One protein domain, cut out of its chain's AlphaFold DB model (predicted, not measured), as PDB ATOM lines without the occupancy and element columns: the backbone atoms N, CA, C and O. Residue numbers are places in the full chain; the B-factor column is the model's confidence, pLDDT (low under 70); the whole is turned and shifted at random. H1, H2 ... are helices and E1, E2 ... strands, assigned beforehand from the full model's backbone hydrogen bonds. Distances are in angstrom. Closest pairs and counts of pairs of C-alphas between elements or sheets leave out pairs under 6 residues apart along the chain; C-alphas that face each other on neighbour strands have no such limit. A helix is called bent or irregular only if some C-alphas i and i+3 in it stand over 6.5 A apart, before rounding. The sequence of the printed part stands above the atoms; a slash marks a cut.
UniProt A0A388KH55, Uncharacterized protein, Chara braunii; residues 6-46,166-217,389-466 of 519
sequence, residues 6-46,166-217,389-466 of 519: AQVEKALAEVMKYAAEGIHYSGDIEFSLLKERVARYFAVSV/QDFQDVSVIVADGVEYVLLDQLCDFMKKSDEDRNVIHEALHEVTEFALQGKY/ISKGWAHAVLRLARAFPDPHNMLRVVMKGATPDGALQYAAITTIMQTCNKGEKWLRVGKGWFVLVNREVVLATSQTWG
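What this domain is: This is residues 6 to 46, 166 to 217 and 389 to 466 of the 519 residues of an uncharacterized protein of Chara braunii (UniProt A0A388KH55). A small sheet of four strands, curled like part of a barrel, makes the core, with H6 over one face and H5 over the other, three layers in all. H4 lies side by side with H5, H2 packs on H5 at a steep angle, H1 packs on residues 35 to 39 of H2, and H3 and H7 follow directly on strands E2 and E4; residues 192 to 197 stick out. The printed part has 171 residues, with seven named helices and four named strands in the order H1 H2 E1 E2 H3 H4 H5 E3 H6 E4 H7. The sheet runs E1 - E2 - E4 - E3, all antiparallel, and the class is mixed, helices and strands. The whole is compact, with a radius of gyration of the C-alphas of 15.9 A and spans of 49 by 35 by 32 A.

Where its parts are: H1, residues 6 to 16, begins at C-alpha 6 at (185.511, 206.509, 189.320), and H2, residues 28 to 40, is 19.1 A long. E1 is residues 173 to 176, E2 residues 179 to 183, and H3 residues 184 to 190. H4, residues 200 to 213, is 19.3 A long. H5, residues 389 to 403, is 22.8 A long and irregular, but only just: C-alphas 390 and 393 are 6.7 A apart. E3 is residues 411 to 415, H6 residues 422 to 436, 20.6 A long, and E4 residues 449 to 454, 16.6 A long. H7, residues 455 to 465, ends at C-alpha 465 at (162.139, 178.631, 171.272).

How they stand to each other: The sheet is strongly twisted. E1 and E2 form a hairpin, with N 174 and O 181 within hydrogen-bond range at 2.7 A; between the antiparallel neighbours E2 and E4, N 182 and O 453 are within hydrogen-bond range at 2.8 A, and between the antiparallel neighbours E4 and E3, N 412 and O 452 are within hydrogen-bond range at 2.9 A. H6 is on the sheet at a height of 8.9 A, H5 at 9.6 A and H3 at 9.1 A; H7 stands up from it over E2. H5 touches H4 at a shallow tilt of 2 degrees, the same way, closest at the C-alphas of Gly 392 and His 202, 5.5 A. H2 touches H5 with C-alphas 37 and 401 closest, 5.5 A, at a steep tilt of 60 degrees. Every O i to N i+4 pair is within hydrogen-bond range in H1, H2, H3, H4, H6 and H7; in H5 9 of 11 are.

The domain as a whole: The C-alphas farthest apart, of Gly 27 and Gln 166, are 49.6 A apart. Residues 47 to 165 and 218 to 388 are not printed, with gaps of 25.3 A and 24.7 A between C-alphas. The links H1 to H2 and H6 to E4 are long. Mean pLDDT of the printed part is 71.9, with 61 residues under 70, among them 190 to 205 and 436 to 447.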
ATOM      1  N   ALA A   6     186.620 205.721 189.865       74.44
ATOM      2  CA  ALA A   6     185.511 206.509 189.320       74.44
ATOM      3  C   ALA A   6     184.747 205.804 188.176       74.44
ATOM      4  O   ALA A   6     183.532 205.955 188.037       74.44
ATOM      5  N   GLN A   7     185.445 205.025 187.342       68.00
ATOM      6  CA  GLN A   7     184.825 204.277 186.240       68.00
ATOM      7  C   GLN A   7     184.005 203.094 186.761       68.00
ATOM      8  O   GLN A   7     182.869 202.890 186.322       68.00
ATOM      9  N   VAL A   8     184.561 202.366 187.738       66.81
ATOM     10  CA  VAL A   8     183.847 201.309 188.466       66.81
ATOM     11  C   VAL A   8     182.596 201.898 189.100       66.81
ATOM     12  O   VAL A   8     181.507 201.390 188.869       66.81
ATOM     13  N   GLU A   9     182.731 203.001 189.837       73.44
ATOM     14  CA  GLU A   9     181.624 203.649 190.541       73.44
ATOM     15  C   GLU A   9     180.497 204.076 189.604       73.44
ATOM     16  O   GLU A   9     179.334 203.884 189.941       73.44
ATOM     17  N   LYS A  10     180.806 204.590 188.409       78.06
ATOM     18  CA  LYS A  10     179.785 204.997 187.435       78.06
ATOM     19  C   LYS A  10     178.975 203.813 186.898       78.06
ATOM     20  O   LYS A  10     177.747 203.875 186.873       78.06
ATOM     21  N   ALA A  11     179.648 202.756 186.445       72.56
ATOM     22  CA  ALA A  11     178.981 201.569 185.905       72.56
ATOM     23  C   ALA A  11     178.211 200.818 186.999       72.56
ATOM     24  O   ALA A  11     177.089 200.354 186.799       72.56
ATOM     25  N   LEU A  12     178.807 200.771 188.188       75.62
ATOM     26  CA  LEU A  12     178.214 200.190 189.372       75.62
ATOM     27  C   LEU A  12     176.991 200.978 189.825       75.62
ATOM     28  O   LEU A  12     175.961 200.369 190.065       75.62
ATOM     29  N   ALA A  13     177.046 202.309 189.874       80.19
ATOM     30  CA  ALA A  13     175.886 203.134 190.197       80.19
ATOM     31  C   ALA A  13     174.723 202.874 189.232       80.19
ATOM     32  O   ALA A  13     173.573 202.859 189.659       80.19
ATOM     33  N   GLU A  14     175.002 202.622 187.952       80.00
ATOM     34  CA  GLU A  14     173.959 202.294 186.980       80.00
ATOM     35  C   GLU A  14     173.267 200.960 187.286       80.00
ATOM     36  O   GLU A  14     172.042 200.893 187.261       80.00
ATOM     37  N   VAL A  15     174.026 199.914 187.630       78.94
ATOM     38  CA  VAL A  15     173.460 198.599 187.978       78.94
ATOM     39  C   VAL A  15     172.815 198.606 189.364       78.94
ATOM     40  O   VAL A  15     171.737 198.048 189.548       78.94
ATOM     41  N   MET A  16     173.435 199.274 190.336       80.19
ATOM     42  CA  MET A  16     172.980 199.291 191.727       80.19
ATOM     43  C   MET A  16     171.687 200.081 191.933       80.19
ATOM     44  O   MET A  16     170.993 199.812 192.906       80.19
ATOM     45  N   LYS A  17     171.290 200.961 190.999       77.19
ATOM     46  CA  LYS A  17     169.926 201.535 190.952       77.19
ATOM     47  C   LYS A  17     168.823 200.472 190.931       77.19
ATOM     48  O   LYS A  17     167.678 200.783 191.237       77.19
ATOM     49  N   TYR A  18     169.159 199.252 190.519       71.81
ATOM     50  CA  TYR A  18     168.241 198.126 190.388       71.81
ATOM     51  C   TYR A  18     168.435 197.060 191.474       71.81
ATOM     52  O   TYR A  18     167.783 196.020 191.440       71.81
ATOM     53  N   ALA A  19     169.324 197.291 192.442       69.75
ATOM     54  CA  ALA A  19     169.390 196.443 193.622       69.75
ATOM     55  C   ALA A  19     168.138 196.705 194.480       69.75
ATOM     56  O   ALA A  19     167.914 197.830 194.913       69.75
ATOM     57  N   ALA A  20     167.303 195.682 194.683       58.22
ATOM     58  CA  ALA A  20     166.039 195.840 195.404       58.22
ATOM     59  C   ALA A  20     166.246 196.126 196.901       58.22
ATOM     60  O   ALA A  20     167.026 195.446 197.569       58.22
ATOM     61  N   GLU A  21     165.513 197.100 197.428       45.31
ATOM     62  CA  GLU A  21     165.437 197.395 198.859       45.31
ATOM     63  C   GLU A  21     164.726 196.230 199.576       45.31
ATOM     64  O   GLU A  21     163.714 195.735 199.089       45.31
ATOM     65  N   GLY A  22     165.278 195.731 200.687       46.12
ATOM     66  CA  GLY A  22     164.694 194.611 201.447       46.12
ATOM     67  C   GLY A  22     165.245 193.212 201.132       46.12
ATOM     68  O   GLY A  22     165.041 192.299 201.925       46.12
ATOM     69  N   ILE A  23     166.033 193.027 200.063       51.88
ATOM     70  CA  ILE A  23     166.863 191.816 199.946       51.88
ATOM     71  C   ILE A  23     168.065 191.995 200.883       51.88
ATOM     72  O   ILE A  23     168.728 193.028 200.813       51.88
ATOM     73  N   HIS A  24     168.340 191.033 201.773       44.97
ATOM     74  CA  HIS A  24     169.405 191.144 202.781       44.97
ATOM     75  C   HIS A  24     170.788 191.355 202.126       44.97
ATOM     76  O   HIS A  24     171.483 190.416 201.759       44.97
ATOM     77  N   TYR A  25     171.184 192.623 201.994       54.12
ATOM     78  CA  TYR A  25     172.561 193.088 201.785       54.12
ATOM     79  C   TYR A  25     173.122 193.675 203.092       54.12
ATOM     80  O   TYR A  25     173.964 194.568 203.075       54.12
ATOM     81  N   SER A  26     172.571 193.265 204.239       47.62
ATOM     82  CA  SER A  26     172.649 194.007 205.506       47.62
ATOM     83  C   SER A  26     174.009 193.951 206.201       47.62
ATOM     84  O   SER A  26     174.172 194.545 207.263       47.62
ATOM     85  N   GLY A  27     174.979 193.228 205.640       56.81
ATOM     86  CA  GLY A  27     176.371 193.298 206.061       56.81
ATOM     87  C   GLY A  27     177.190 194.127 205.075       56.81
ATOM     88  O   GLY A  27     177.242 193.798 203.890       56.81
ATOM     89  N   ASP A  28     177.920 195.129 205.575       64.31
ATOM     90  CA  ASP A  28     178.853 195.953 204.782       64.31
ATOM     91  C   ASP A  28     179.823 195.107 203.933       64.31
ATOM     92  O   ASP A  28     180.239 195.505 202.841       64.31
ATOM     93  N   ILE A  29     180.156 193.907 204.418       70.12
ATOM     94  CA  ILE A  29     181.035 192.935 203.760       70.12
ATOM     95  C   ILE A  29     180.376 192.332 202.513       70.12
ATOM     96  O   ILE A  29     180.995 192.304 201.451       70.12
ATOM     97  N   GLU A  30     179.129 191.869 202.602       66.12
ATOM     98  CA  GLU A  30     178.433 191.226 201.479       66.12
ATOM     99  C   GLU A  30     178.120 192.222 200.368       66.12
ATOM    100  O   GLU A  30     178.299 191.924 199.185       66.12
ATOM    101  N   PHE A  31     177.735 193.441 200.745       72.50
ATOM    102  CA  PHE A  31     177.522 194.517 199.790       72.50
ATOM    103  C   PHE A  31     178.825 194.908 199.079       72.50
ATOM    104  O   PHE A  31     178.839 195.087 197.861       72.50
ATOM    105  N   SER A  32     179.941 194.977 199.811       75.06
ATOM    106  CA  SER A  32     181.261 195.244 199.224       75.06
ATOM    107  C   SER A  32     181.708 194.133 198.266       75.06
ATOM    108  O   SER A  32     182.208 194.426 197.181       75.06
ATOM    109  N   LEU A  33     181.464 192.865 198.615       75.81
ATOM    110  CA  LEU A  33     181.745 191.724 197.737       75.81
ATOM    111  C   LEU A  33     180.888 191.754 196.470       75.81
ATOM    112  O   LEU A  33     181.396 191.517 195.376       75.81
ATOM    113  N   LEU A  34     179.599 192.077 196.589       78.44
ATOM    114  CA  LEU A  34     178.721 192.204 195.429       78.44
ATOM    115  C   LEU A  34     179.212 193.299 194.481       78.44
ATOM    116  O   LEU A  34     179.257 193.082 193.270       78.44
ATOM    117  N   LYS A  35     179.632 194.450 195.023       78.31
ATOM    118  CA  LYS A  35     180.195 195.545 194.228       78.31
ATOM    119  C   LYS A  35     181.398 195.096 193.404       78.31
ATOM    120  O   LYS A  35     181.472 195.381 192.208       78.31
ATOM    121  N   GLU A  36     182.314 194.368 194.035       82.25
ATOM    122  CA  GLU A  36     183.496 193.832 193.367       82.25
ATOM    123  C   GLU A  36     183.117 192.854 192.248       82.25
ATOM    124  O   GLU A  36     183.608 192.970 191.126       82.25
ATOM    125  N   ARG A  37     182.199 191.919 192.518       85.25
ATOM    126  CA  ARG A  37     181.767 190.906 191.544       85.25
ATOM    127  C   ARG A  37     181.032 191.514 190.353       85.25
ATOM    128  O   ARG A  37     181.295 191.123 189.220       85.25
ATOM    129  N   VAL A  38     180.154 192.494 190.586       85.00
ATOM    130  CA  VAL A  38     179.434 193.220 189.523       85.00
ATOM    131  C   VAL A  38     180.414 193.944 188.604       85.00
ATOM    132  O   VAL A  38     180.281 193.854 187.385       85.00
ATOM    133  N   ALA A  39     181.430 194.609 189.164       83.12
ATOM    134  CA  ALA A  39     182.417 195.346 188.376       83.12
ATOM    135  C   ALA A  39     183.124 194.456 187.336       83.12
ATOM    136  O   ALA A  39     183.383 194.891 186.211       83.12
ATOM    137  N   ARG A  40     183.373 193.187 187.678       85.06
ATOM    138  CA  ARG A  40     184.044 192.225 186.796       85.06
ATOM    139  C   ARG A  40     183.226 191.862 185.543       85.06
ATOM    140  O   ARG A  40     183.823 191.461 184.554       85.06
ATOM    141  N   TYR A  41     181.902 192.065 185.517       87.38
ATOM    142  CA  TYR A  41     181.088 191.868 184.299       87.38
ATOM    143  C   TYR A  41     181.339 192.924 183.210       87.38
ATOM    144  O   TYR A  41     180.961 192.704 182.056       87.38
ATOM    145  N   PHE A  42     181.969 194.050 183.568       86.19
ATOM    146  CA  PHE A  42     182.354 195.108 182.631       86.19
ATOM    147  C   PHE A  42     183.783 194.964 182.101       86.19
ATOM    148  O   PHE A  42     184.142 195.617 181.121       86.19
ATOM    149  N   ALA A  43     184.606 194.129 182.739       83.44
ATOM    150  CA  ALA A  43     185.989 193.880 182.353       83.44
ATOM    151  C   ALA A  43     186.051 192.873 181.194       83.44
ATOM    152  O   ALA A  43     186.396 191.715 181.389       83.44
ATOM    153  N   VAL A  44     185.677 193.327 180.001       85.31
ATOM    154  CA  VAL A  44     185.581 192.505 178.787       85.31
ATOM    155  C   VAL A  44     186.805 192.727 177.912       85.31
ATOM    156  O   VAL A  44     187.169 193.873 177.686       85.31
ATOM    157  N   SER A  45     187.423 191.688 177.357       85.56
ATOM    158  CA  SER A  45     188.479 191.818 176.346       85.56
ATOM    159  C   SER A  45     187.997 191.308 174.991       85.56
ATOM    160  O   SER A  45     187.984 190.104 174.748       85.56
ATOM    161  N   VAL A  46     187.625 192.223 174.091       86.69
ATOM    162  CA  VAL A  46     187.196 191.884 172.722       86.69
ATOM    163  C   VAL A  46     188.408 191.529 171.858       86.69
ATOM    164  O   VAL A  46     189.315 192.345 171.698       86.69
ATOM    165  N   GLN A 166     169.359 184.842 158.257       69.31
ATOM    166  CA  GLN A 166     168.153 184.045 158.020       69.31
ATOM    167  C   GLN A 166     167.870 183.125 159.210       69.31
ATOM    168  O   GLN A 166     166.705 182.892 159.530       69.31
ATOM    169  N   ASP A 167     168.925 182.668 159.881       70.44
ATOM    170  CA  ASP A 167     168.891 181.869 161.104       70.44
ATOM    171  C   ASP A 167     169.718 182.517 162.237       70.44
ATOM    172  O   ASP A 167     170.578 183.366 162.000       70.44
ATOM    173  N   PHE A 168     169.502 182.077 163.480       69.50
ATOM    174  CA  PHE A 168     170.317 182.445 164.644       69.50
ATOM    175  C   PHE A 168     171.799 182.096 164.456       69.50
ATOM    176  O   PHE A 168     172.664 182.772 165.010       69.50
ATOM    177  N   GLN A 169     172.102 181.065 163.661       75.88
ATOM    178  CA  GLN A 169     173.476 180.704 163.314       75.88
ATOM    179  C   GLN A 169     174.162 181.745 162.423       75.88
ATOM    180  O   GLN A 169     175.384 181.856 162.487       75.88
ATOM    181  N   ASP A 170     173.388 182.523 161.659       75.44
ATOM    182  CA  ASP A 170     173.890 183.557 160.750       75.44
ATOM    183  C   ASP A 170     174.140 184.902 161.447       75.44
ATOM    184  O   ASP A 170     174.633 185.842 160.809       75.44
ATOM    185  N   VAL A 171     173.750 185.032 162.722       78.69
ATOM    186  CA  VAL A 171     173.954 186.260 163.496       78.69
ATOM    187  C   VAL A 171     175.436 186.413 163.810       78.69
ATOM    188  O   VAL A 171     176.095 185.463 164.235       78.69
ATOM    189  N   SER A 172     175.954 187.626 163.608       83.69
ATOM    190  CA  SER A 172     177.371 187.900 163.810       83.69
ATOM    191  C   SER A 172     177.813 187.603 165.241       83.69
ATOM    192  O   SER A 172     177.110 187.888 166.211       83.69
ATOM    193  N   VAL A 173     179.020 187.066 165.354       88.06
ATOM    194  CA  VAL A 173     179.634 186.681 166.623       88.06
ATOM    195  C   VAL A 173     180.643 187.740 167.052       88.06
ATOM    196  O   VAL A 173     181.302 188.346 166.216       88.06
ATOM    197  N   ILE A 174     180.787 187.955 168.352       90.19
ATOM    198  CA  ILE A 174     181.850 188.739 168.979       90.19
ATOM    199  C   ILE A 174     182.610 187.787 169.893       90.19
ATOM    200  O   ILE A 174     182.030 187.230 170.821       90.19
ATOM    201  N   VAL A 175     183.904 187.604 169.652       89.94
ATOM    202  CA  VAL A 175     184.759 186.813 170.539       89.94
ATOM    203  C   VAL A 175     185.309 187.735 171.618       89.94
ATOM    204  O   VAL A 175     186.016 188.701 171.321       89.94
ATOM    205  N   ALA A 176     184.980 187.449 172.873       88.75
ATOM    206  CA  ALA A 176     185.475 188.190 174.023       88.75
ATOM    207  C   ALA A 176     185.883 187.232 175.139       88.75
ATOM    208  O   ALA A 176     185.200 186.245 175.384       88.75
ATOM    209  N   ASP A 177     187.011 187.497 175.797       84.75
ATOM    210  CA  ASP A 177     187.545 186.642 176.872       84.75
ATOM    211  C   ASP A 177     187.678 185.152 176.468       84.75
ATOM    212  O   ASP A 177     187.568 184.255 177.299       84.75
ATOM    213  N   GLY A 178     187.896 184.879 175.173       84.75
ATOM    214  CA  GLY A 178     187.967 183.524 174.608       84.75
ATOM    215  C   GLY A 178     186.616 182.832 174.383       84.75
ATOM    216  O   GLY A 178     186.598 181.662 174.011       84.75
ATOM    217  N   VAL A 179     185.498 183.530 174.587       84.62
ATOM    218  CA  VAL A 179     184.134 183.005 174.449       84.62
ATOM    219  C   VAL A 179     183.409 183.708 173.301       84.62
ATOM    220  O   VAL A 179     183.565 184.911 173.084       84.62
ATOM    221  N   GLU A 180     182.600 182.954 172.559       89.94
ATOM    222  CA  GLU A 180     181.731 183.485 171.512       89.94
ATOM    223  C   GLU A 180     180.452 184.087 172.101       89.94
ATOM    224  O   GLU A 180     179.666 183.424 172.784       89.94
ATOM    225  N   TYR A 181     180.210 185.350 171.781       88.62
ATOM    226  CA  TYR A 181     179.018 186.088 172.159       88.62
ATOM    227  C   TYR A 181     178.247 186.542 170.930       88.62
ATOM    228  O   TYR A 181     178.814 186.796 169.874       88.62
ATOM    229  N   VAL A 182     176.946 186.721 171.091       85.62
ATOM    230  CA  VAL A 182     176.105 187.461 170.157       85.62
ATOM    231  C   VAL A 182     175.678 188.753 170.829       85.62
ATOM    232  O   VAL A 182     175.436 188.800 172.041       85.62
ATOM    233  N   LEU A 183     175.585 189.829 170.056       84.94
ATOM    234  CA  LEU A 183     175.099 191.080 170.598       84.94
ATOM    235  C   LEU A 183     173.583 191.039 170.810       84.94
ATOM    236  O   LEU A 183     172.807 190.725 169.909       84.94
ATOM    237  N   LEU A 184     173.148 191.473 171.991       79.94
ATOM    238  CA  LEU A 184     171.734 191.514 172.340       79.94
ATOM    239  C   LEU A 184     170.895 192.386 171.398       79.94
ATOM    240  O   LEU A 184     169.768 192.025 171.063       79.94
ATOM    241  N   ASP A 185     171.427 193.533 170.975       76.38
ATOM    242  CA  ASP A 185     170.731 194.417 170.038       76.38
ATOM    243  C   ASP A 185     170.551 193.734 168.662       76.38
ATOM    244  O   ASP A 185     169.466 193.819 168.097       76.38
ATOM    245  N   GLN A 186     171.524 192.944 168.181       75.56
ATOM    246  CA  GLN A 186     171.349 192.154 166.950       75.56
ATOM    247  C   GLN A 186     170.259 191.094 167.084       75.56
ATOM    248  O   GLN A 186     169.490 190.880 166.150       75.56
ATOM    249  N   LEU A 187     170.180 190.430 168.240       73.38
ATOM    250  CA  LEU A 187     169.117 189.461 168.502       73.38
ATOM    251  C   LEU A 187     167.742 190.139 168.520       73.38
ATOM    252  O   LEU A 187     166.794 189.572 167.983       73.38
ATOM    253  N   CYS A 188     167.634 191.353 169.085       70.94
ATOM    254  CA  CYS A 188     166.400 192.147 169.013       70.94
ATOM    255  C   CYS A 188     165.966 192.332 167.555       70.94
ATOM    256  O   CYS A 188     164.822 192.039 167.207       70.94
ATOM    257  N   ASP A 189     166.891 192.822 166.728       70.25
ATOM    258  CA  ASP A 189     166.623 193.207 165.346       70.25
ATOM    259  C   ASP A 189     166.287 191.975 164.487       70.25
ATOM    260  O   ASP A 189     165.335 191.999 163.703       70.25
ATOM    261  N   PHE A 190     167.008 190.862 164.683       67.44
ATOM    262  CA  PHE A 190     166.756 189.597 163.987       67.44
ATOM    263  C   PHE A 190     165.362 189.034 164.272       67.44
ATOM    264  O   PHE A 190     164.690 188.550 163.361       67.44
ATOM    265  N   MET A 191     164.890 189.129 165.518       64.25
ATOM    266  CA  MET A 191     163.583 188.590 165.894       64.25
ATOM    267  C   MET A 191     162.399 189.361 165.282       64.25
ATOM    268  O   MET A 191     161.289 188.836 165.319       64.25
ATOM    269  N   LYS A 192     162.600 190.549 164.674       57.84
ATOM    270  CA  LYS A 192     161.577 191.331 163.933       57.84
ATOM    271  C   LYS A 192     160.222 191.470 164.654       57.84
ATOM    272  O   LYS A 192     159.169 191.433 164.016       57.84
ATOM    273  N   LYS A 193     160.224 191.597 165.981       51.34
ATOM    274  CA  LYS A 193     159.001 191.665 166.792       51.34
ATOM    275  C   LYS A 193     158.617 193.110 167.130       51.34
ATOM    276  O   LYS A 193     159.492 193.963 167.253       51.34
ATOM    277  N   SER A 194     157.311 193.391 167.203       44.94
ATOM    278  CA  SER A 194     156.780 194.746 167.424       44.94
ATOM    279  C   SER A 194     157.088 195.248 168.841       44.94
ATOM    280  O   SER A 194     157.366 194.456 169.738       44.94
ATOM    281  N   ASP A 195     156.974 196.559 169.083       47.34
ATOM    282  CA  ASP A 195     157.178 197.172 170.414       47.34
ATOM    283  C   ASP A 195     156.252 196.602 171.522       47.34
ATOM    284  O   ASP A 195     156.458 196.849 172.718       47.34
ATOM    285  N   GLU A 196     155.215 195.853 171.130       44.50
ATOM    286  CA  GLU A 196     154.226 195.200 171.995       44.50
ATOM    287  C   GLU A 196     154.625 193.777 172.409       44.50
ATOM    288  O   GLU A 196     154.185 193.320 173.465       44.50
ATOM    289  N   ASP A 197     155.515 193.118 171.659       48.50
ATOM    290  CA  ASP A 197     156.133 191.829 172.000       48.50
ATOM    291  C   ASP A 197     157.231 192.036 173.055       48.50
ATOM    292  O   ASP A 197     158.417 191.716 172.896       48.50
ATOM    293  N   ARG A 198     156.820 192.664 174.154       46.81
ATOM    294  CA  ARG A 198     157.682 192.997 175.271       46.81
ATOM    295  C   ARG A 198     158.244 191.709 175.836       46.81
ATOM    296  O   ARG A 198     157.512 190.776 176.139       46.81
ATOM    297  N   ASN A 199     159.548 191.747 176.045       53.94
ATOM    298  CA  ASN A 199     160.282 190.854 176.918       53.94
ATOM    299  C   ASN A 199     160.796 189.541 176.341       53.94
ATOM    300  O   ASN A 199     161.360 188.816 177.131       53.94
ATOM    301  N   VAL A 200     160.824 189.253 175.032       48.03
ATOM    302  CA  VAL A 200     161.532 188.021 174.586       48.03
ATOM    303  C   VAL A 200     162.971 187.980 175.099       48.03
ATOM    304  O   VAL A 200     163.415 186.939 175.530       48.03
ATOM    305  N   ILE A 201     163.667 189.117 175.167       52.25
ATOM    306  CA  ILE A 201     165.014 189.222 175.750       52.25
ATOM    307  C   ILE A 201     165.033 189.195 177.278       52.25
ATOM    308  O   ILE A 201     165.997 188.736 177.873       52.25
ATOM    309  N   HIS A 202     164.004 189.732 177.916       54.56
ATOM    310  CA  HIS A 202     163.916 189.769 179.370       54.56
ATOM    311  C   HIS A 202     163.530 188.386 179.902       54.56
ATOM    312  O   HIS A 202     164.265 187.869 180.731       54.56
ATOM    313  N   GLU A 203     162.500 187.762 179.328       55.34
ATOM    314  CA  GLU A 203     162.148 186.347 179.469       55.34
ATOM    315  C   GLU A 203     163.324 185.448 179.079       55.34
ATOM    316  O   GLU A 203     163.692 184.579 179.853       55.34
ATOM    317  N   ALA A 204     163.996 185.704 177.949       58.06
ATOM    318  CA  ALA A 204     165.184 184.958 177.528       58.06
ATOM    319  C   ALA A 204     166.291 185.013 178.564       58.06
ATOM    320  O   ALA A 204     166.781 183.985 179.011       58.06
ATOM    321  N   LEU A 205     166.715 186.227 178.924       69.88
ATOM    322  CA  LEU A 205     167.775 186.420 179.897       69.88
ATOM    323  C   LEU A 205     167.356 185.843 181.240       69.88
ATOM    324  O   LEU A 205     168.212 185.297 181.914       69.88
ATOM    325  N   HIS A 206     166.086 185.920 181.625       70.38
ATOM    326  CA  HIS A 206     165.595 185.336 182.865       70.38
ATOM    327  C   HIS A 206     165.597 183.822 182.845       70.38
ATOM    328  O   HIS A 206     166.269 183.250 183.690       70.38
ATOM    329  N   GLU A 207     164.957 183.181 181.872       65.62
ATOM    330  CA  GLU A 207     164.933 181.726 181.729       65.62
ATOM    331  C   GLU A 207     166.364 181.171 181.678       65.62
ATOM    332  O   GLU A 207     166.728 180.265 182.426       65.62
ATOM    333  N   VAL A 208     167.231 181.794 180.877       64.12
ATOM    334  CA  VAL A 208     168.655 181.462 180.801       64.12
ATOM    335  C   VAL A 208     169.372 181.671 182.138       64.12
ATOM    336  O   VAL A 208     170.163 180.820 182.547       64.12
ATOM    337  N   THR A 209     169.120 182.793 182.819       72.62
ATOM    338  CA  THR A 209     169.717 183.078 184.132       72.62
ATOM    339  C   THR A 209     169.264 182.038 185.148       72.62
ATOM    340  O   THR A 209     170.100 181.533 185.886       72.62
ATOM    341  N   GLU A 210     167.983 181.661 185.167       72.06
ATOM    342  CA  GLU A 210     167.469 180.596 186.032       72.06
ATOM    343  C   GLU A 210     168.158 179.268 185.746       72.06
ATOM    344  O   GLU A 210     168.610 178.597 186.670       72.06
ATOM    345  N   PHE A 211     168.304 178.890 184.476       65.69
ATOM    346  CA  PHE A 211     169.003 177.660 184.126       65.69
ATOM    347  C   PHE A 211     170.476 177.671 184.553       65.69
ATOM    348  O   PHE A 211     170.983 176.644 185.015       65.69
ATOM    349  N   ALA A 212     171.157 178.812 184.417       70.12
ATOM    350  CA  ALA A 212     172.523 178.985 184.904       70.12
ATOM    351  C   ALA A 212     172.586 178.842 186.436       70.12
ATOM    352  O   ALA A 212     173.441 178.125 186.952       70.12
ATOM    353  N   LEU A 213     171.644 179.450 187.164       68.50
ATOM    354  CA  LEU A 213     171.547 179.358 188.625       68.50
ATOM    355  C   LEU A 213     171.197 177.944 189.115       68.50
ATOM    356  O   LEU A 213     171.697 177.514 190.149       68.50
ATOM    357  N   GLN A 214     170.391 177.196 188.359       66.25
ATOM    358  CA  GLN A 214     170.063 175.792 188.630       66.25
ATOM    359  C   GLN A 214     171.215 174.823 188.304       66.25
ATOM    360  O   GLN A 214     171.056 173.613 188.462       66.25
ATOM    361  N   GLY A 215     172.361 175.321 187.822       56.75
ATOM    362  CA  GLY A 215     173.548 174.512 187.530       56.75
ATOM    363  C   GLY A 215     173.406 173.581 186.321       56.75
ATOM    364  O   GLY A 215     174.248 172.709 186.122       56.75
ATOM    365  N   LYS A 216     172.360 173.745 185.495       52.03
ATOM    366  CA  LYS A 216     172.111 172.901 184.308       52.03
ATOM    367  C   LYS A 216     173.007 173.244 183.114       52.03
ATOM    368  O   LYS A 216     173.081 172.457 182.177       52.03
ATOM    369  N   TYR A 217     173.721 174.367 183.167       51.03
ATOM    370  CA  TYR A 217     174.784 174.718 182.226       51.03
ATOM    371  C   TYR A 217     176.156 174.508 182.875       51.03
ATOM    372  O   TYR A 217     176.891 175.452 183.151       51.03
ATOM    373  N   ILE A 389     164.687 198.237 178.276       46.81
ATOM    374  CA  ILE A 389     165.870 197.406 177.956       46.81
ATOM    375  C   ILE A 389     167.033 197.652 178.931       46.81
ATOM    376  O   ILE A 389     167.839 196.750 179.146       46.81
ATOM    377  N   SER A 390     167.120 198.834 179.561       51.94
ATOM    378  CA  SER A 390     168.186 199.113 180.537       51.94
ATOM    379  C   SER A 390     167.998 198.363 181.860       51.94
ATOM    380  O   SER A 390     168.957 198.225 182.610       51.94
ATOM    381  N   LYS A 391     166.791 197.847 182.139       67.19
ATOM    382  CA  LYS A 391     166.478 197.172 183.406       67.19
ATOM    383  C   LYS A 391     166.832 195.684 183.388       67.19
ATOM    384  O   LYS A 391     167.384 195.187 184.363       67.19
ATOM    385  N   GLY A 392     166.553 194.967 182.298       72.50
ATOM    386  CA  GLY A 392     166.643 193.497 182.278       72.50
ATOM    387  C   GLY A 392     168.051 192.936 182.499       72.50
ATOM    388  O   GLY A 392     168.249 192.071 183.350       72.50
ATOM    389  N   TRP A 393     169.050 193.460 181.783       80.94
ATOM    390  CA  TRP A 393     170.425 192.965 181.910       80.94
ATOM    391  C   TRP A 393     171.052 193.322 183.265       80.94
ATOM    392  O   TRP A 393     171.827 192.532 183.797       80.94
ATOM    393  N   ALA A 394     170.692 194.470 183.857       81.81
ATOM    394  CA  ALA A 394     171.207 194.884 185.161       81.81
ATOM    395  C   ALA A 394     170.761 193.918 186.270       81.81
ATOM    396  O   ALA A 394     171.579 193.491 187.086       81.81
ATOM    397  N   HIS A 395     169.493 193.489 186.246       79.19
ATOM    398  CA  HIS A 395     168.992 192.470 187.172       79.19
ATOM    399  C   HIS A 395     169.682 191.116 186.955       79.19
ATOM    400  O   HIS A 395     170.069 190.474 187.929       79.19
ATOM    401  N   ALA A 396     169.902 190.694 185.704       80.06
ATOM    402  CA  ALA A 396     170.621 189.452 185.411       80.06
ATOM    403  C   ALA A 396     172.060 189.467 185.968       80.06
ATOM    404  O   ALA A 396     172.468 188.515 186.634       80.06
ATOM    405  N   VAL A 397     172.800 190.573 185.792       84.50
ATOM    406  CA  VAL A 397     174.140 190.755 186.388       84.50
ATOM    407  C   VAL A 397     174.089 190.645 187.911       84.50
ATOM    408  O   VAL A 397     174.886 189.911 188.489       84.50
ATOM    409  N   LEU A 398     173.147 191.332 188.568       81.69
ATOM    410  CA  LEU A 398     173.008 191.291 190.028       81.69
ATOM    411  C   LEU A 398     172.744 189.873 190.541       81.69
ATOM    412  O   LEU A 398     173.313 189.469 191.553       81.69
ATOM    413  N   ARG A 399     171.893 189.103 189.856       82.00
ATOM    414  CA  ARG A 399     171.579 187.722 190.241       82.00
ATOM    415  C   ARG A 399     172.781 186.798 190.084       82.00
ATOM    416  O   ARG A 399     173.122 186.081 191.024       82.00
ATOM    417  N   LEU A 400     173.465 186.862 188.944       81.88
ATOM    418  CA  LEU A 400     174.655 186.049 188.711       81.88
ATOM    419  C   LEU A 400     175.807 186.427 189.653       81.88
ATOM    420  O   LEU A 400     176.463 185.545 190.191       81.88
ATOM    421  N   ALA A 401     176.045 187.716 189.905       83.06
ATOM    422  CA  ALA A 401     177.105 188.172 190.809       83.06
ATOM    423  C   ALA A 401     176.887 187.735 192.270       83.06
ATOM    424  O   ALA A 401     177.841 187.617 193.042       83.06
ATOM    425  N   ARG A 402     175.639 187.473 192.675       79.69
ATOM    426  CA  ARG A 402     175.359 186.876 193.987       79.69
ATOM    427  C   ARG A 402     175.722 185.400 194.031       79.69
ATOM    428  O   ARG A 402     176.365 184.973 194.987       79.69
ATOM    429  N   ALA A 403     175.327 184.649 193.007       77.56
ATOM    430  CA  ALA A 403     175.522 183.206 192.961       77.56
ATOM    431  C   ALA A 403     176.974 182.802 192.667       77.56
ATOM    432  O   ALA A 403     177.460 181.820 193.222       77.56
ATOM    433  N   PHE A 404     177.675 183.567 191.829       78.25
ATOM    434  CA  PHE A 404     179.008 183.223 191.348       78.25
ATOM    435  C   PHE A 404     180.071 184.198 191.878       78.25
ATOM    436  O   PHE A 404     179.884 185.415 191.800       78.25
ATOM    437  N   PRO A 405     181.203 183.695 192.413       75.38
ATOM    438  CA  PRO A 405     182.314 184.542 192.847       75.38
ATOM    439  C   PRO A 405     183.042 185.206 191.667       75.38
ATOM    440  O   PRO A 405     183.574 186.303 191.829       75.38
ATOM    441  N   ASP A 406     183.024 184.572 190.495       80.69
ATOM    442  CA  ASP A 406     183.578 185.085 189.242       80.69
ATOM    443  C   ASP A 406     182.468 185.336 188.209       80.69
ATOM    444  O   ASP A 406     181.400 184.724 188.298       80.69
ATOM    445  N   PRO A 407     182.676 186.234 187.224       80.62
ATOM    446  CA  PRO A 407     181.666 186.524 186.214       80.62
ATOM    447  C   PRO A 407     181.266 185.286 185.418       80.62
ATOM    448  O   PRO A 407     182.056 184.735 184.649       80.62
ATOM    449  N   HIS A 408     180.001 184.898 185.525       80.88
ATOM    450  CA  HIS A 408     179.461 183.777 184.775       80.88
ATOM    451  C   HIS A 408     179.494 184.075 183.269       80.88
ATOM    452  O   HIS A 408     179.134 185.175 182.849       80.88
ATOM    453  N   ASN A 409     179.897 183.115 182.434       77.19
ATOM    454  CA  ASN A 409     180.148 183.336 180.998       77.19
ATOM    455  C   ASN A 409     178.901 183.663 180.169       77.19
ATOM    456  O   ASN A 409     179.036 184.048 179.012       77.19
ATOM    457  N   MET A 410     177.708 183.536 180.752       79.62
ATOM    458  CA  MET A 410     176.413 183.797 180.112       79.62
ATOM    459  C   MET A 410     176.302 185.195 179.508       79.62
ATOM    460  O   MET A 410     175.754 185.334 178.418       79.62
ATOM    461  N   LEU A 411     176.778 186.231 180.205       86.38
ATOM    462  CA  LEU A 411     176.709 187.588 179.679       86.38
ATOM    463  C   LEU A 411     177.887 188.456 180.114       86.38
ATOM    464  O   LEU A 411     178.504 188.251 181.165       86.38
ATOM    465  N   ARG A 412     178.176 189.453 179.283       89.44
ATOM    466  CA  ARG A 412     179.165 190.510 179.509       89.44
ATOM    467  C   ARG A 412     178.577 191.846 179.071       89.44
ATOM    468  O   ARG A 412     177.726 191.893 178.182       89.44
ATOM    469  N   VAL A 413     179.021 192.939 179.685       88.69
ATOM    470  CA  VAL A 413     178.531 194.282 179.349       88.69
ATOM    471  C   VAL A 413     179.707 195.170 178.990       88.69
ATOM    472  O   VAL A 413     180.536 195.482 179.834       88.69
ATOM    473  N   VAL A 414     179.764 195.626 177.743       88.88
ATOM    474  CA  VAL A 414     180.767 196.609 177.324       88.88
ATOM    475  C   VAL A 414     180.171 197.990 177.500       88.88
ATOM    476  O   VAL A 414     179.211 198.339 176.825       88.88
ATOM    477  N   MET A 415     180.730 198.791 178.402       86.44
ATOM    478  CA  MET A 415     180.276 200.157 178.653       86.44
ATOM    479  C   MET A 415     181.431 201.134 178.433       86.44
ATOM    480  O   MET A 415     182.480 201.021 179.063       86.44
ATOM    481  N   LYS A 416     181.210 202.127 177.560       85.19
ATOM    482  CA  LYS A 416     182.245 203.021 177.011       85.19
ATOM    483  C   LYS A 416     183.130 203.667 178.081       85.19
ATOM    484  O   LYS A 416     184.316 203.864 177.865       85.19
ATOM    485  N   GLY A 417     182.546 204.025 179.224       81.62
ATOM    486  CA  GLY A 417     183.248 204.686 180.325       81.62
ATOM    487  C   GLY A 417     183.488 203.818 181.558       81.62
ATOM    488  O   GLY A 417     183.837 204.378 182.590       81.62
ATOM    489  N   ALA A 418     183.239 202.506 181.500       78.94
ATOM    490  CA  ALA A 418     183.329 201.625 182.669       78.94
ATOM    491  C   ALA A 418     184.730 201.042 182.893       78.94
ATOM    492  O   ALA A 418     185.079 200.698 184.019       78.94
ATOM    493  N   THR A 419     185.538 200.938 181.841       81.25
ATOM    494  CA  THR A 419     186.899 200.393 181.895       81.25
ATOM    495  C   THR A 419     187.878 201.333 181.191       81.25
ATOM    496  O   THR A 419     187.446 202.133 180.354       81.25
ATOM    497  N   PRO A 420     189.191 201.251 181.491       78.44
ATOM    498  CA  PRO A 420     190.214 202.017 180.775       78.44
ATOM    499  C   PRO A 420     190.130 201.827 179.259       78.44
ATOM    500  O   PRO A 420     190.187 202.794 178.516       78.44
ATOM    501  N   ASP A 421     189.875 200.600 178.804       83.81
ATOM    502  CA  ASP A 421     189.756 200.281 177.380       83.81
ATOM    503  C   ASP A 421     188.297 200.281 176.888       83.81
ATOM    504  O   ASP A 421     188.013 199.860 175.771       83.81
ATOM    505  N   GLY A 422     187.345 200.771 177.687       84.56
ATOM    506  CA  GLY A 422     185.915 200.694 177.379       84.56
ATOM    507  C   GLY A 422     185.541 201.469 176.118       84.56
ATOM    508  O   GLY A 422     184.692 201.026 175.345       84.56
ATOM    509  N   ALA A 423     186.204 202.599 175.862       85.88
ATOM    510  CA  ALA A 423     186.010 203.373 174.639       85.88
ATOM    511  C   ALA A 423     186.555 202.643 173.407       85.88
ATOM    512  O   ALA A 423     185.885 202.614 172.371       85.88
ATOM    513  N   LEU A 424     187.711 201.996 173.556       87.94
ATOM    514  CA  LEU A 424     188.332 201.175 172.526       87.94
ATOM    515  C   LEU A 424     187.466 199.951 172.204       87.94
ATOM    516  O   LEU A 424     187.177 199.690 171.042       87.94
ATOM    517  N   GLN A 425     186.980 199.243 173.223       88.31
ATOM    518  CA  GLN A 425     186.106 198.072 173.088       88.31
ATOM    519  C   GLN A 425     184.743 198.433 172.499       88.31
ATOM    520  O   GLN A 425     184.216 197.724 171.646       88.31
ATOM    521  N   TYR A 426     184.173 199.563 172.917       88.25
ATOM    522  CA  TYR A 426     182.946 200.082 172.325       88.25
ATOM    523  C   TYR A 426     183.147 200.377 170.831       88.25
ATOM    524  O   TYR A 426     182.302 200.017 170.005       88.25
ATOM    525  N   ALA A 427     184.276 200.994 170.465       88.12
ATOM    526  CA  ALA A 427     184.634 201.228 169.069       88.12
ATOM    527  C   ALA A 427     184.864 199.913 168.309       88.12
ATOM    528  O   ALA A 427     184.421 199.802 167.167       88.12
ATOM    529  N   ALA A 428     185.476 198.912 168.946       88.56
ATOM    530  CA  ALA A 428     185.671 197.574 168.398       88.56
ATOM    531  C   ALA A 428     184.336 196.922 168.031       88.56
ATOM    532  O   ALA A 428     184.124 196.592 166.870       88.56
ATOM    533  N   ILE A 429     183.400 196.831 168.984       87.38
ATOM    534  CA  ILE A 429     182.064 196.269 168.747       87.38
ATOM    535  C   ILE A 429     181.344 197.058 167.660       87.38
ATOM    536  O   ILE A 429     180.835 196.467 166.717       87.38
ATOM    537  N   THR A 430     181.349 198.391 167.735       85.38
ATOM    538  CA  THR A 430     180.705 199.235 166.715       85.38
ATOM    539  C   THR A 430     181.275 198.963 165.322       85.38
ATOM    540  O   THR A 430     180.525 198.868 164.355       85.38
ATOM    541  N   THR A 431     182.594 198.802 165.224       84.75
ATOM    542  CA  THR A 431     183.292 198.545 163.964       84.75
ATOM    543  C   THR A 431     183.003 197.144 163.446       84.75
ATOM    544  O   THR A 431     182.595 197.019 162.300       84.75
ATOM    545  N   ILE A 432     183.123 196.106 164.284       81.69
ATOM    546  CA  ILE A 432     182.740 194.723 163.947       81.69
ATOM    547  C   ILE A 432     181.317 194.703 163.408       81.69
ATOM    548  O   ILE A 432     181.026 194.081 162.391       81.69
ATOM    549  N   MET A 433     180.430 195.431 164.074       77.62
ATOM    550  CA  MET A 433     179.046 195.506 163.674       77.62
ATOM    551  C   MET A 433     178.873 196.206 162.334       77.62
ATOM    552  O   MET A 433     178.156 195.709 161.480       77.62
ATOM    553  N   GLN A 434     179.569 197.305 162.077       76.75
ATOM    554  CA  GLN A 434     179.573 197.898 160.739       76.75
ATOM    555  C   GLN A 434     180.138 196.937 159.686       76.75
ATOM    556  O   GLN A 434     179.625 196.905 158.566       76.75
ATOM    557  N   THR A 435     181.143 196.133 160.042       72.00
ATOM    558  CA  THR A 435     181.820 195.256 159.087       72.00
ATOM    559  C   THR A 435     181.150 193.915 158.847       72.00
ATOM    560  O   THR A 435     181.424 193.280 157.837       72.00
ATOM    561  N   CYS A 436     180.317 193.459 159.773       66.06
ATOM    562  CA  CYS A 436     179.764 192.111 159.748       66.06
ATOM    563  C   CYS A 436     178.229 192.112 159.816       66.06
ATOM    564  O   CYS A 436     177.626 191.046 159.667       66.06
ATOM    565  N   ASN A 437     177.577 193.270 160.021       61.75
ATOM    566  CA  ASN A 437     176.122 193.304 160.023       61.75
ATOM    567  C   ASN A 437     175.565 193.024 158.634       61.75
ATOM    568  O   ASN A 437     176.173 193.245 157.592       61.75
ATOM    569  N   LYS A 438     174.365 192.491 158.684       54.97
ATOM    570  CA  LYS A 438     173.597 191.916 157.615       54.97
ATOM    571  C   LYS A 438     172.217 192.584 157.773       54.97
ATOM    572  O   LYS A 438     171.351 192.017 158.419       54.97
ATOM    573  N   GLY A 439     172.005 193.836 157.341       48.91
ATOM    574  CA  GLY A 439     170.667 194.465 157.426       48.91
ATOM    575  C   GLY A 439     170.591 195.974 157.697       48.91
ATOM    576  O   GLY A 439     171.560 196.704 157.518       48.91
ATOM    577  N   GLU A 440     169.383 196.434 158.065       50.19
ATOM    578  CA  GLU A 440     169.013 197.853 158.207       50.19
ATOM    579  C   GLU A 440     169.859 198.635 159.226       50.19
ATOM    580  O   GLU A 440     170.512 198.086 160.116       50.19
ATOM    581  N   LYS A 441     169.832 199.967 159.072       50.41
ATOM    582  CA  LYS A 441     170.533 200.921 159.936       50.41
ATOM    583  C   LYS A 441     170.156 200.693 161.397       50.41
ATOM    584  O   LYS A 441     168.993 200.769 161.775       50.41
ATOM    585  N   TRP A 442     171.184 200.522 162.212       55.06
ATOM    586  CA  TRP A 442     171.112 200.465 163.663       55.06
ATOM    587  C   TRP A 442     170.243 201.583 164.246       55.06
ATOM    588  O   TRP A 442     170.581 202.758 164.132       55.06
ATOM    589  N   LEU A 443     169.149 201.222 164.919       47.00
ATOM    590  CA  LEU A 443     168.191 202.181 165.489       47.00
ATOM    591  C   LEU A 443     168.591 202.707 166.881       47.00
ATOM    592  O   LEU A 443     167.873 203.509 167.475       47.00
ATOM    593  N   ARG A 444     169.741 202.289 167.431       53.84
ATOM    594  CA  ARG A 444     170.136 202.574 168.828       53.84
ATOM    595  C   ARG A 444     171.469 203.320 168.958       53.84
ATOM    596  O   ARG A 444     172.246 203.067 169.873       53.84
ATOM    597  N   VAL A 445     171.695 204.294 168.075       45.88
ATOM    598  CA  VAL A 445     172.949 205.073 167.905       45.88
ATOM    599  C   VAL A 445     173.297 206.011 169.086       45.88
ATOM    600  O   VAL A 445     174.257 206.769 169.025       45.88
ATOM    601  N   GLY A 446     172.559 205.962 170.199       56.16
ATOM    602  CA  GLY A 446     172.785 206.819 171.373       56.16
ATOM    603  C   GLY A 446     173.267 206.102 172.637       56.16
ATOM    604  O   GLY A 446     173.506 206.763 173.647       56.16
ATOM    605  N   LYS A 447     173.369 204.767 172.640       68.75
ATOM    606  CA  LYS A 447     173.737 204.023 173.855       68.75
ATOM    607  C   LYS A 447     175.246 204.081 174.096       68.75
ATOM    608  O   LYS A 447     176.030 203.853 173.193       68.75
ATOM    609  N   GLY A 448     175.662 204.321 175.338       77.62
ATOM    610  CA  GLY A 448     177.068 204.223 175.756       77.62
ATOM    611  C   GLY A 448     177.506 202.808 176.154       77.62
ATOM    612  O   GLY A 448     178.501 202.675 176.869       77.62
ATOM    613  N   TRP A 449     176.739 201.774 175.790       84.94
ATOM    614  CA  TRP A 449     176.946 200.393 176.229       84.94
ATOM    615  C   TRP A 449     176.349 199.356 175.267       84.94
ATOM    616  O   TRP A 449     175.420 199.656 174.519       84.94
ATOM    617  N   PHE A 450     176.855 198.128 175.370       86.56
ATOM    618  CA  PHE A 450     176.455 196.926 174.643       86.56
ATOM    619  C   PHE A 450     176.342 195.738 175.603       86.56
ATOM    620  O   PHE A 450     177.116 195.633 176.554       86.56
ATOM    621  N   VAL A 451     175.401 194.826 175.339       86.50
ATOM    622  CA  VAL A 451     175.255 193.568 176.091       86.50
ATOM    623  C   VAL A 451     175.604 192.406 175.174       86.50
ATOM    624  O   VAL A 451     174.967 192.214 174.139       86.50
ATOM    625  N   LEU A 452     176.615 191.647 175.574       88.19
ATOM    626  CA  LEU A 452     177.072 190.432 174.923       88.19
ATOM    627  C   LEU A 452     176.430 189.241 175.635       88.19
ATOM    628  O   LEU A 452     176.558 189.116 176.854       88.19
ATOM    629  N   VAL A 453     175.741 188.378 174.892       84.56
ATOM    630  CA  VAL A 453     175.102 187.163 175.419       84.56
ATOM    631  C   VAL A 453     175.780 185.950 174.811       84.56
ATOM    632  O   VAL A 453     176.042 185.933 173.613       84.56
ATOM    633  N   ASN A 454     176.126 184.972 175.639       85.31
ATOM    634  CA  ASN A 454     176.853 183.787 175.209       85.31
ATOM    635  C   ASN A 454     176.117 183.105 174.047       85.31
ATOM    636  O   ASN A 454     174.925 182.804 174.147       85.31
ATOM    637  N   ARG A 455     176.833 182.881 172.945       82.88
ATOM    638  CA  ARG A 455     176.254 182.357 171.709       82.88
ATOM    639  C   ARG A 455     175.688 180.957 171.888       82.88
ATOM    640  O   ARG A 455     174.589 180.700 171.412       82.88
ATOM    641  N   GLU A 456     176.401 180.066 172.570       75.44
ATOM    642  CA  GLU A 456     175.945 178.688 172.793       75.44
ATOM    643  C   GLU A 456     174.634 178.663 173.562       75.44
ATOM    644  O   GLU A 456     173.721 177.923 173.216       75.44
ATOM    645  N   VAL A 457     174.517 179.533 174.562       70.94
ATOM    646  CA  VAL A 457     173.302 179.681 175.355       70.94
ATOM    647  C   VAL A 457     172.150 180.191 174.492       70.94
ATOM    648  O   VAL A 457     171.067 179.618 174.529       70.94
ATOM    649  N   VAL A 458     172.390 181.208 173.659       70.81
ATOM    650  CA  VAL A 458     171.394 181.715 172.700       70.81
ATOM    651  C   VAL A 458     170.985 180.637 171.697       70.81
ATOM    652  O   VAL A 458     169.811 180.533 171.355       70.81
ATOM    653  N   LEU A 459     171.916 179.816 171.212       70.19
ATOM    654  CA  LEU A 459     171.611 178.715 170.299       70.19
ATOM    655  C   LEU A 459     170.831 177.599 171.001       70.19
ATOM    656  O   LEU A 459     169.853 177.105 170.451       70.19
ATOM    657  N   ALA A 460     171.213 177.236 172.224       63.31
ATOM    658  CA  ALA A 460     170.521 176.232 173.020       63.31
ATOM    659  C   ALA A 460     169.076 176.656 173.314       63.31
ATOM    660  O   ALA A 460     168.155 175.858 173.135       63.31
ATOM    661  N   THR A 461     168.858 177.920 173.687       56.09
ATOM    662  CA  THR A 461     167.509 178.423 173.955       56.09
ATOM    663  C   THR A 461     166.730 178.766 172.693       56.09
ATOM    664  O   THR A 461     165.541 178.500 172.618       56.09
ATOM    665  N   SER A 462     167.353 179.265 171.628       54.16
ATOM    666  CA  SER A 462     166.641 179.443 170.351       54.16
ATOM    667  C   SER A 462     166.192 178.107 169.753       54.16
ATOM    668  O   SER A 462     165.116 178.027 169.162       54.16
ATOM    669  N   GLN A 463     166.947 177.026 169.972       49.22
ATOM    670  CA  GLN A 463     166.536 175.671 169.603       49.22
ATOM    671  C   GLN A 463     165.357 175.142 170.429       49.22
ATOM    672  O   GLN A 463     164.648 174.258 169.937       49.22
ATOM    673  N   THR A 464     165.125 175.652 171.645       44.94
ATOM    674  CA  THR A 464     163.904 175.381 172.426       44.94
ATOM    675  C   THR A 464     162.763 176.341 172.063       44.94
ATOM    676  O   THR A 464     161.596 175.935 172.094       44.94
ATOM    677  N   TRP A 465     163.085 177.568 171.640       41.72
ATOM    678  CA  TRP A 465     162.139 178.631 171.272       41.72
ATOM    679  C   TRP A 465     161.657 178.576 169.814       41.72
ATOM    680  O   TRP A 465     160.639 179.180 169.469       41.72
ATOM    681  N   GLY A 466     162.326 177.816 168.945       38.72
ATOM    682  CA  GLY A 466     161.899 177.560 167.573       38.72
ATOM    683  C   GLY A 466     160.643 176.688 167.521       38.72
ATOM    684  O   GLY A 466     160.726 175.468 167.614       38.72
TER     685      GLY A 466